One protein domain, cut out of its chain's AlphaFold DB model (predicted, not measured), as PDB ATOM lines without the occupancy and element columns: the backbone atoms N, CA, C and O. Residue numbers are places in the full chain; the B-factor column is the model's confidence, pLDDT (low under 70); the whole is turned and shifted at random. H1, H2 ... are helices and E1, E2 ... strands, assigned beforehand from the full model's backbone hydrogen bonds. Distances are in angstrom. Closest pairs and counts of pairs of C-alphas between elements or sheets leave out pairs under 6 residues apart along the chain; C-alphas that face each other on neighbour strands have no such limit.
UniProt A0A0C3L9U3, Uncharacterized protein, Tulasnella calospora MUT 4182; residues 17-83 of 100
ATOM      1  N   THR A  17       0.181 -17.626 -47.439       90.62
ATOM      2  CA  THR A  17       0.289 -17.532 -45.977       90.62
ATOM      3  C   THR A  17      -1.106 -17.546 -45.373       90.62
ATOM      4  O   THR A  17      -1.952 -16.742 -45.757       90.62
ATOM      5  N   TYR A  18      -1.327 -18.430 -44.408       92.62
ATOM      6  CA  TYR A  18      -2.581 -18.567 -43.677       92.62
ATOM      7  C   TYR A  18      -2.362 -18.319 -42.190       92.62
ATOM      8  O   TYR A  18      -1.295 -18.622 -41.653       92.62
ATOM      9  N   ILE A  19      -3.390 -17.802 -41.528       94.44
ATOM     10  CA  ILE A  19      -3.516 -17.755 -40.077       94.44
ATOM     11  C   ILE A  19      -4.337 -18.978 -39.666       94.44
ATOM     12  O   ILE A  19      -5.487 -19.132 -40.076       94.44
ATOM     13  N   VAL A  20      -3.743 -19.853 -38.859       95.38
ATOM     14  CA  VAL A  20      -4.403 -21.015 -38.259       95.38
ATOM     15  C   VAL A  20      -4.753 -20.657 -36.823       95.38
ATOM     16  O   VAL A  20      -3.862 -20.512 -35.978       95.38
ATOM     17  N   ARG A  21      -6.047 -20.508 -36.533       96.31
ATOM     18  CA  ARG A  21      -6.533 -20.257 -35.175       96.31
ATOM     19  C   ARG A  21      -6.971 -21.559 -34.531       96.31
ATOM     20  O   ARG A  21      -7.787 -22.297 -35.081       96.31
ATOM     21  N   LEU A  22      -6.462 -21.805 -33.334       97.06
ATOM     22  CA  LEU A  22      -6.797 -22.963 -32.521       97.06
ATOM     23  C   LEU A  22      -7.963 -22.644 -31.584       97.06
ATOM     24  O   LEU A  22      -8.295 -21.479 -31.340       97.06
ATOM     25  N   ARG A  23      -8.616 -23.688 -31.078       96.12
ATOM     26  CA  ARG A  23      -9.678 -23.550 -30.078       96.12
ATOM     27  C   ARG A  23      -9.108 -23.043 -28.753       96.12
ATOM     28  O   ARG A  23      -7.953 -23.291 -28.411       96.12
ATOM     29  N   ASP A  24      -9.939 -22.344 -27.987       93.75
ATOM     30  CA  ASP A  24      -9.490 -21.641 -26.778       93.75
ATOM     31  C   ASP A  24      -9.038 -22.622 -25.672       93.75
ATOM     32  O   ASP A  24      -8.138 -22.315 -24.885       93.75
ATOM     33  N   ASN A  25      -9.597 -23.838 -25.664       93.94
ATOM     34  CA  ASN A  25      -9.284 -24.912 -24.718       93.94
ATOM     35  C   ASN A  25      -7.996 -25.692 -25.036       93.94
ATOM     36  O   ASN A  25      -7.591 -26.516 -24.223       93.94
ATOM     37  N   VAL A  26      -7.340 -25.436 -26.172       95.44
ATOM     38  CA  VAL A  26      -6.105 -26.134 -26.563       95.44
ATOM     39  C   VAL A  26      -4.980 -25.794 -25.589       95.44
ATOM     40  O   VAL A  26      -4.686 -24.623 -25.343       95.44
ATOM     41  N   THR A  27      -4.327 -26.796 -25.020       94.44
ATOM     42  CA  THR A  27      -3.170 -26.618 -24.138       94.44
ATOM     43  C   THR A  27      -1.927 -26.201 -24.925       94.44
ATOM     44  O   THR A  27      -1.817 -26.413 -26.135       94.44
ATOM     45  N   GLN A  28      -0.939 -25.622 -24.236       92.19
ATOM     46  CA  GLN A  28       0.345 -25.299 -24.864       92.19
ATOM     47  C   GLN A  28       1.025 -26.553 -25.437       92.19
ATOM     48  O   GLN A  28       1.610 -26.491 -26.515       92.19
ATOM     49  N   TYR A  29       0.896 -27.689 -24.746       94.44
ATOM     50  CA  TYR A  29       1.433 -28.970 -25.194       94.44
ATOM     51  C   TYR A  29       0.790 -29.441 -26.505       94.44
ATOM     52  O   TYR A  29       1.505 -29.728 -27.463       94.44
ATOM     53  N   GLU A  30      -0.544 -29.450 -26.587       95.25
ATOM     54  CA  GLU A  30      -1.273 -29.833 -27.806       95.25
ATOM     55  C   GLU A  30      -0.928 -28.914 -28.981       95.25
ATOM     56  O   GLU A  30      -0.671 -29.390 -30.086       95.25
ATOM     57  N   MET A  31      -0.842 -27.601 -28.739       94.44
ATOM     58  CA  MET A  31      -0.408 -26.646 -29.759       94.44
ATOM     59  C   MET A  31       1.016 -26.945 -30.244       94.44
ATOM     60  O   MET A  31       1.268 -26.956 -31.447       94.44
ATOM     61  N   SER A  32       1.962 -27.174 -29.330       92.81
ATOM     62  CA  SER A  32       3.348 -27.491 -29.687       92.81
ATOM     63  C   SER A  32       3.470 -28.813 -30.445       92.81
ATOM     64  O   SER A  32       4.270 -28.884 -31.379       92.81
ATOM     65  N   SER A  33       2.680 -29.827 -30.080       93.00
ATOM     66  CA  SER A  33       2.608 -31.097 -30.811       93.00
ATOM     67  C   SER A  33       2.095 -30.868 -32.227       93.00
ATOM     68  O   SER A  33       2.775 -31.210 -33.186       93.00
ATOM     69  N   PHE A  34       0.975 -30.165 -32.376       92.94
ATOM     70  CA  PHE A  34       0.397 -29.900 -33.688       92.94
ATOM     71  C   PHE A  34       1.310 -29.067 -34.593       92.94
ATOM     72  O   PHE A  34       1.479 -29.377 -35.768       92.94
ATOM     73  N   ILE A  35       1.971 -28.036 -34.057       91.94
ATOM     74  CA  ILE A  35       2.963 -27.258 -34.816       91.94
ATOM     75  C   ILE A  35       4.135 -28.147 -35.249       91.94
ATOM     76  O   ILE A  35       4.672 -27.958 -36.342       91.94
ATOM     77  N   ARG A  36       4.553 -29.103 -34.411       90.31
ATOM     78  CA  ARG A  36       5.589 -30.075 -34.770       90.31
ATOM     79  C   ARG A  36       5.114 -30.994 -35.886       90.31
ATOM     80  O   ARG A  36       5.891 -31.206 -36.803       90.31
ATOM     81  N   ASP A  37       3.871 -31.458 -35.856       89.06
ATOM     82  CA  ASP A  37       3.305 -32.321 -36.900       89.06
ATOM     83  C   ASP A  37       3.194 -31.578 -38.237       89.06
ATOM     84  O   ASP A  37       3.614 -32.085 -39.277       89.06
ATOM     85  N   VAL A  38       2.746 -30.320 -38.196       88.00
ATOM     86  CA  VAL A  38       2.686 -29.427 -39.364       88.00
ATOM     87  C   VAL A  38       4.074 -29.179 -39.969       88.00
ATOM     88  O   VAL A  38       4.208 -29.096 -41.187       88.00
ATOM     89  N   LYS A  39       5.119 -29.080 -39.137       84.12
ATOM     90  CA  LYS A  39       6.519 -28.944 -39.583       84.12
ATOM     91  C   LYS A  39       7.159 -30.277 -40.001       84.12
ATOM     92  O   LYS A  39       8.064 -30.280 -40.829       84.12
ATOM     93  N   GLY A  40       6.753 -31.373 -39.364       70.12
ATOM     94  CA  GLY A  40       7.396 -32.687 -39.389       70.12
ATOM     95  C   GLY A  40       6.854 -33.639 -40.451       70.12
ATOM     96  O   GLY A  40       7.478 -34.665 -40.705       70.12
ATOM     97  N   GLN A  41       5.742 -33.294 -41.107       66.38
ATOM     98  CA  GLN A  41       5.333 -33.889 -42.381       66.38
ATOM     99  C   GLN A  41       6.418 -33.579 -43.431       66.38
ATOM    100  O   GLN A  41       6.399 -32.547 -44.105       66.38
ATOM    101  N   ALA A  42       7.437 -34.440 -43.476       46.25
ATOM    102  CA  ALA A  42       8.655 -34.277 -44.254       46.25
ATOM    103  C   ALA A  42       8.327 -34.140 -45.749       46.25
ATOM    104  O   ALA A  42       7.906 -35.098 -46.390       46.25
ATOM    105  N   GLY A  43       8.523 -32.932 -46.289       52.03
ATOM    106  CA  GLY A  43       8.322 -32.639 -47.712       52.03
ATOM    107  C   GLY A  43       7.512 -31.374 -47.990       52.03
ATOM    108  O   GLY A  43       6.523 -31.439 -48.707       52.03
ATOM    109  N   THR A  44       7.927 -30.227 -47.436       58.53
ATOM    110  CA  THR A  44       7.492 -28.878 -47.878       58.53
ATOM    111  C   THR A  44       5.994 -28.535 -47.766       58.53
ATOM    112  O   THR A  44       5.553 -27.549 -48.357       58.53
ATOM    113  N   ALA A  45       5.204 -29.264 -46.967       69.06
ATOM    114  CA  ALA A  45       3.762 -29.010 -46.846       69.06
ATOM    115  C   ALA A  45       3.432 -27.632 -46.235       69.06
ATOM    116  O   ALA A  45       2.536 -26.937 -46.726       69.06
ATOM    117  N   ALA A  46       4.176 -27.216 -45.201       79.62
ATOM    118  CA  ALA A  46       4.003 -25.921 -44.554       79.62
ATOM    119  C   ALA A  46       5.285 -25.381 -43.894       79.62
ATOM    120  O   ALA A  46       6.057 -26.118 -43.286       79.62
ATOM    121  N   ILE A  47       5.466 -24.061 -43.941       88.12
ATOM    122  CA  ILE A  47       6.488 -23.315 -43.198       88.12
ATOM    123  C   ILE A  47       5.772 -22.460 -42.155       88.12
ATOM    124  O   ILE A  47       5.042 -21.539 -42.511       88.12
ATOM    125  N   VAL A  48       5.965 -22.753 -40.868       88.81
ATOM    126  CA  VAL A  48       5.380 -21.963 -39.770       88.81
ATOM    127  C   VAL A  48       6.260 -20.744 -39.491       88.81
ATOM    128  O   VAL A  48       7.409 -20.907 -39.086       88.81
ATOM    129  N   ASN A  49       5.709 -19.541 -39.667       86.31
ATOM    130  CA  ASN A  49       6.455 -18.282 -39.548       86.31
ATOM    131  C   ASN A  49       6.389 -17.680 -38.136       86.31
ATOM    132  O   ASN A  49       7.382 -17.166 -37.632       86.31
ATOM    133  N   CYS A  50       5.219 -17.725 -37.495       88.81
ATOM    134  CA  CYS A  50       4.957 -17.076 -36.209       88.81
ATOM    135  C   CYS A  50       3.936 -17.881 -35.410       88.81
ATOM    136  O   CYS A  50       3.030 -18.468 -35.998       88.81
ATOM    137  N   THR A  51       4.051 -17.853 -34.085       93.06
ATOM    138  CA  THR A  51       3.132 -18.514 -33.150       93.06
ATOM    139  C   THR A  51       2.497 -17.469 -32.236       93.06
ATOM    140  O   THR A  51       3.177 -16.555 -31.777       93.06
ATOM    141  N   PHE A  52       1.209 -17.625 -31.943       92.44
ATOM    142  CA  PHE A  52       0.421 -16.743 -31.089       92.44
ATOM    143  C   PHE A  52      -0.050 -17.506 -29.850       92.44
ATOM    144  O   PHE A  52      -0.627 -18.586 -29.969       92.44
ATOM    145  N   THR A  53       0.204 -16.950 -28.664       90.31
ATOM    146  CA  THR A  53      -0.180 -17.541 -27.365       90.31
ATOM    147  C   THR A  53      -0.954 -16.585 -26.453       90.31
ATOM    148  O   THR A  53      -1.408 -17.006 -25.394       90.31
ATOM    149  N   GLY A  54      -1.087 -15.311 -26.841       87.19
ATOM    150  CA  GLY A  54      -1.750 -14.268 -26.054       87.19
ATOM    151  C   GLY A  54      -3.245 -14.171 -26.355       87.19
ATOM    152  O   GLY A  54      -4.025 -15.017 -25.934       87.19
ATOM    153  N   VAL A  55      -3.635 -13.137 -27.115       87.31
ATOM    154  CA  VAL A  55      -5.038 -12.823 -27.475       87.31
ATOM    155  C   VAL A  55      -5.775 -14.018 -28.093       87.31
ATOM    156  O   VAL A  55      -6.978 -14.183 -27.904       87.31
ATOM    157  N   PHE A  56      -5.058 -14.870 -28.822       91.25
ATOM    158  CA  PHE A  56      -5.550 -16.161 -29.282       91.25
ATOM    159  C   PHE A  56      -4.397 -17.160 -29.382       91.25
ATOM    160  O   PHE A  56      -3.226 -16.777 -29.454       91.25
ATOM    161  N   LYS A  57      -4.752 -18.446 -29.424       95.25
ATOM    162  CA  LYS A  57      -3.826 -19.549 -29.686       95.25
ATOM    163  C   LYS A  57      -3.818 -19.853 -31.175       95.25
ATOM    164  O   LYS A  57      -4.879 -20.048 -31.772       95.25
ATOM    165  N   GLY A  58      -2.648 -19.883 -31.792       95.56
ATOM    166  CA  GLY A  58      -2.557 -20.086 -33.231       95.56
ATOM    167  C   GLY A  58      -1.158 -19.924 -33.778       95.56
ATOM    168  O   GLY A  58      -0.192 -19.758 -33.037       95.56
ATOM    169  N   PHE A  59      -1.053 -19.958 -35.095       94.31
ATOM    170  CA  PHE A  59       0.190 -19.683 -35.798       94.31
ATOM    171  C   PHE A  59      -0.093 -19.236 -37.228       94.31
ATOM    172  O   PHE A  59      -1.154 -19.511 -37.787       94.31
ATOM    173  N   THR A  60       0.867 -18.554 -37.841       93.44
ATOM    174  CA  THR A  60       0.869 -18.338 -39.289       93.44
ATOM    175  C   THR A  60       1.722 -19.387 -39.967       93.44
ATOM    176  O   THR A  60       2.843 -19.644 -39.516       93.44
ATOM    177  N   ALA A  61       1.259 -19.912 -41.093       92.19
ATOM    178  CA  ALA A  61       2.055 -20.809 -41.910       92.19
ATOM    179  C   ALA A  61       1.868 -20.556 -43.406       92.19
ATOM    180  O   ALA A  61       0.758 -20.305 -43.878       92.19
ATOM    181  N   ARG A  62       2.970 -20.633 -44.152       90.62
ATOM    182  CA  ARG A  62       2.974 -20.654 -45.613       90.62
ATOM    183  C   ARG A  62       2.805 -22.094 -46.077       90.62
ATOM    184  O   ARG A  62       3.653 -22.920 -45.766       90.62
ATOM    185  N   MET A  63       1.727 -22.395 -46.791       89.50
ATOM    186  CA  MET A  63       1.390 -23.756 -47.226       89.50
ATOM    187  C   MET A  63       0.575 -23.756 -48.520       89.50
ATOM    188  O   MET A  63      -0.002 -22.733 -48.897       89.50
ATOM    189  N   LYS A  64       0.499 -24.907 -49.196       88.50
ATOM    190  CA  LYS A  64      -0.384 -25.088 -50.360       88.50
ATOM    191  C   LYS A  64      -1.862 -25.142 -49.924       88.50
ATOM    192  O   LYS A  64      -2.150 -25.728 -48.877       88.50
ATOM    193  N   PRO A  65      -2.815 -24.618 -50.720       88.44
ATOM    194  CA  PRO A  65      -4.248 -24.669 -50.428       88.44
ATOM    195  C   PRO A  65      -4.773 -26.081 -50.149       88.44
ATOM    196  O   PRO A  65      -5.595 -26.252 -49.257       88.44
ATOM    197  N   ALA A  66      -4.259 -27.095 -50.853       87.50
ATOM    198  CA  ALA A  66      -4.619 -28.494 -50.619       87.50
ATOM    199  C   ALA A  66      -4.251 -28.963 -49.200       87.50
ATOM    200  O   ALA A  66      -5.058 -29.598 -48.524       87.50
ATOM    201  N   TYR A  67      -3.061 -28.590 -48.717       89.12
ATOM    202  CA  TYR A  67      -2.643 -28.912 -47.355       89.12
ATOM    203  C   TYR A  67      -3.464 -28.130 -46.326       89.12
ATOM    204  O   TYR A  67      -3.986 -28.720 -45.386       89.12
ATOM    205  N   MET A  68      -3.695 -26.834 -46.555       90.44
ATOM    206  CA  MET A  68      -4.604 -26.033 -45.728       90.44
ATOM    207  C   MET A  68      -5.996 -26.675 -45.617       90.44
ATOM    208  O   MET A  68      -6.542 -26.776 -44.521       90.44
ATOM    209  N   GLN A  69      -6.545 -27.164 -46.732       89.31
ATOM    210  CA  GLN A  69      -7.840 -27.836 -46.761       89.31
ATOM    211  C   GLN A  69      -7.835 -29.128 -45.932       89.31
ATOM    212  O   GLN A  69      -8.794 -29.356 -45.203       89.31
ATOM    213  N   SER A  70      -6.754 -29.918 -45.968       89.81
ATOM    214  CA  SER A  70      -6.616 -31.118 -45.123       89.81
ATOM    215  C   SER A  70      -6.573 -30.819 -43.620       89.81
ATOM    216  O   SER A  70      -6.907 -31.681 -42.812       89.81
ATOM    217  N   LEU A  71      -6.200 -29.595 -43.233       90.38
ATOM    218  CA  LEU A  71      -6.159 -29.179 -41.832       90.38
ATOM    219  C   LEU A  71      -7.517 -28.685 -41.313       90.38
ATOM    220  O   LEU A  71      -7.721 -28.695 -40.103       90.38
ATOM    221  N   LYS A  72      -8.446 -28.252 -42.179       86.75
ATOM    222  CA  LYS A  72      -9.695 -27.582 -41.755       86.75
ATOM    223  C   LYS A  72     -10.538 -28.397 -40.776       86.75
ATOM    224  O   LYS A  72     -11.145 -27.808 -39.886       86.75
ATOM    225  N   ASP A  73     -10.532 -29.717 -40.919       87.75
ATOM    226  CA  ASP A  73     -11.352 -30.621 -40.108       87.75
ATOM    227  C   ASP A  73     -10.637 -31.106 -38.835       87.75
ATOM    228  O   ASP A  73     -11.191 -31.878 -38.050       87.75
ATOM    229  N   HIS A  74      -9.406 -30.649 -38.590       92.94
ATOM    230  CA  HIS A  74      -8.649 -31.050 -37.415       92.94
ATOM    231  C   HIS A  74      -9.308 -30.520 -36.130       92.94
ATOM    232  O   HIS A  74      -9.592 -29.331 -35.983       92.94
ATOM    233  N   ASN A  75      -9.499 -31.398 -35.143       93.75
ATOM    234  CA  ASN A  75     -10.276 -31.125 -33.929       93.75
ATOM    235  C   ASN A  75      -9.760 -29.948 -33.077       93.75
ATOM    236  O   ASN A  75     -10.543 -29.325 -32.371       93.75
ATOM    237  N   ILE A  76      -8.468 -29.635 -33.099       95.12
ATOM    238  CA  ILE A  76      -7.931 -28.488 -32.356       95.12
ATOM    239  C   ILE A  76      -8.082 -27.148 -33.092       95.12
ATOM    240  O   ILE A  76      -7.870 -26.094 -32.488       95.12
ATOM    241  N   ILE A  77      -8.428 -27.163 -34.382       96.31
ATOM    242  CA  ILE A  77      -8.567 -25.956 -35.196       96.31
ATOM    243  C   ILE A  77      -9.957 -25.350 -34.970       96.31
ATOM    244  O   ILE A  77     -10.975 -26.038 -34.856       96.31
ATOM    245  N   ARG A  78      -9.986 -24.020 -34.851       96.25
ATOM    246  CA  ARG A  78     -11.210 -23.217 -34.819       96.25
ATOM    247  C   ARG A  78     -11.566 -22.719 -36.214       96.25
ATOM    248  O   ARG A  78     -12.709 -22.856 -36.625       96.25
ATOM    249  N   TYR A  79     -10.598 -22.127 -36.912       95.88
ATOM    250  CA  TYR A  79     -10.703 -21.760 -38.323       95.88
ATOM    251  C   TYR A  79      -9.316 -21.521 -38.927       95.88
ATOM    252  O   TYR A  79      -8.326 -21.353 -38.209       95.88
ATOM    253  N   ILE A  80      -9.268 -21.461 -40.259       94.75
ATOM    254  CA  ILE A  80      -8.093 -21.050 -41.027       94.75
ATOM    255  C   ILE A  80      -8.513 -19.940 -41.987       94.75
ATOM    256  O   ILE A  80      -9.518 -20.083 -42.684       94.75
ATOM    257  N   GLU A  81      -7.748 -18.854 -42.045       92.44
ATOM    258  CA  GLU A  81      -8.003 -17.728 -42.948       92.44
ATOM    259  C   GLU A  81      -6.729 -17.281 -43.681       92.44
ATOM    260  O   GLU A  81      -5.624 -17.471 -43.168       92.44
ATOM    261  N   PRO A  82      -6.833 -16.693 -44.885       91.19
ATOM    262  CA  PRO A  82      -5.681 -16.099 -45.558       91.19
ATOM    263  C   PRO A  82      -5.094 -14.944 -44.739       91.19
ATOM    264  O   PRO A  82      -5.826 -14.059 -44.298       91.19
ATOM    265  N   ASN A  83      -3.768 -14.906 -44.593       87.62
ATOM    266  CA  ASN A  83      -3.080 -13.761 -44.006       87.62
ATOM    267  C   ASN A  83      -3.100 -12.588 -44.997       87.62
ATOM    268  O   ASN A  83      -2.587 -12.712 -46.112       87.62
TER     269      ASN A  83
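This is residues 17 to 83 of the 100 residues of an uncharacterized protein of Tulasnella calospora MUT 4182 (UniProt A0A0C3L9U3). Picture one strongly twisted sheet of four antiparallel strands with two helices covering one of its faces and the other face bare. The long helix H1 runs over the half of the sheet made by E2 and E3, and the short helix H2 over the half made by E1 and E4, both along the strands. The printed part has 67 residues, with two named helices and four named strands in the order E1, H1, E2, E3, H2, E4, and its class is mixed, helices and strands; across the sheet the order is E2, E3, E1, E4. The whole is compact, with a radius of gyration of the C-alphas of 10.8 A, and its C-alphas span 29 by 22 by 21 A.

Begin with the sheet: find C-alpha 17 at (0.289, -17.532, -45.977), where E1 starts, and follow residues 17 to 22 over 16.1 A. E3, residues 58 to 63, covers 15.0 A. E2, residues 46 to 52, covers 16.7 A. E4, residues 77 to 82, covers 14.6 A and ends at C-alpha 82, (-5.681, -16.099, -45.558). Find H1 from C-alpha 28 at (0.345, -25.299, -24.864); it holds residues 28 to 40 and is 17.8 A long. H2, residues 65 to 71, is 9.9 A long.

Look first at the inner strands E3 and E1, antiparallel at 148 degrees, where N 20 and O 59 are 2.8 A apart, within hydrogen-bond range. On one side of them, the edge strand E2 forms a hairpin with E3, and N 47 and O 62 are within range at 2.8 A. At the other edge, E4 is antiparallel to E1 at 160 degrees, with N 19 and O 81 within range at 2.8 A. H1 is on the sheet at a height of 9.0 A, over E3, and runs along the strands at 4 degrees to E3 on the local plane; the closest C-alphas of H1 and E2 are those of Lys 39 and Ala 46, 6.3 A apart. H2 is on the same face at a height of 8.4 A, only just over E1, with 3 of its C-alphas falling on that strand, and runs along the strands at 11 degrees to E1 on the local plane. The closest C-alphas of H2 and E4 are those of Met 68 and Ile 80, 7.7 A apart. H1 and H2 are apart. E1, H1, E2 and E3, H2, E4 are split strand-helix-strand units, two same-way strands joined through a helix with another strand between them in the sheet; both crossovers are right-handed. In H1 and H2 every O i to N i+4 pair is within hydrogen-bond range.

The two C-alphas farthest apart, those of Gly 43 and Val 55, are 31.3 A from each other. The printed part has no cut, and its five links between named elements are tight. The mean pLDDT of the printed part is 88.8; look for low confidence at residues 41 to 45, which are under 70.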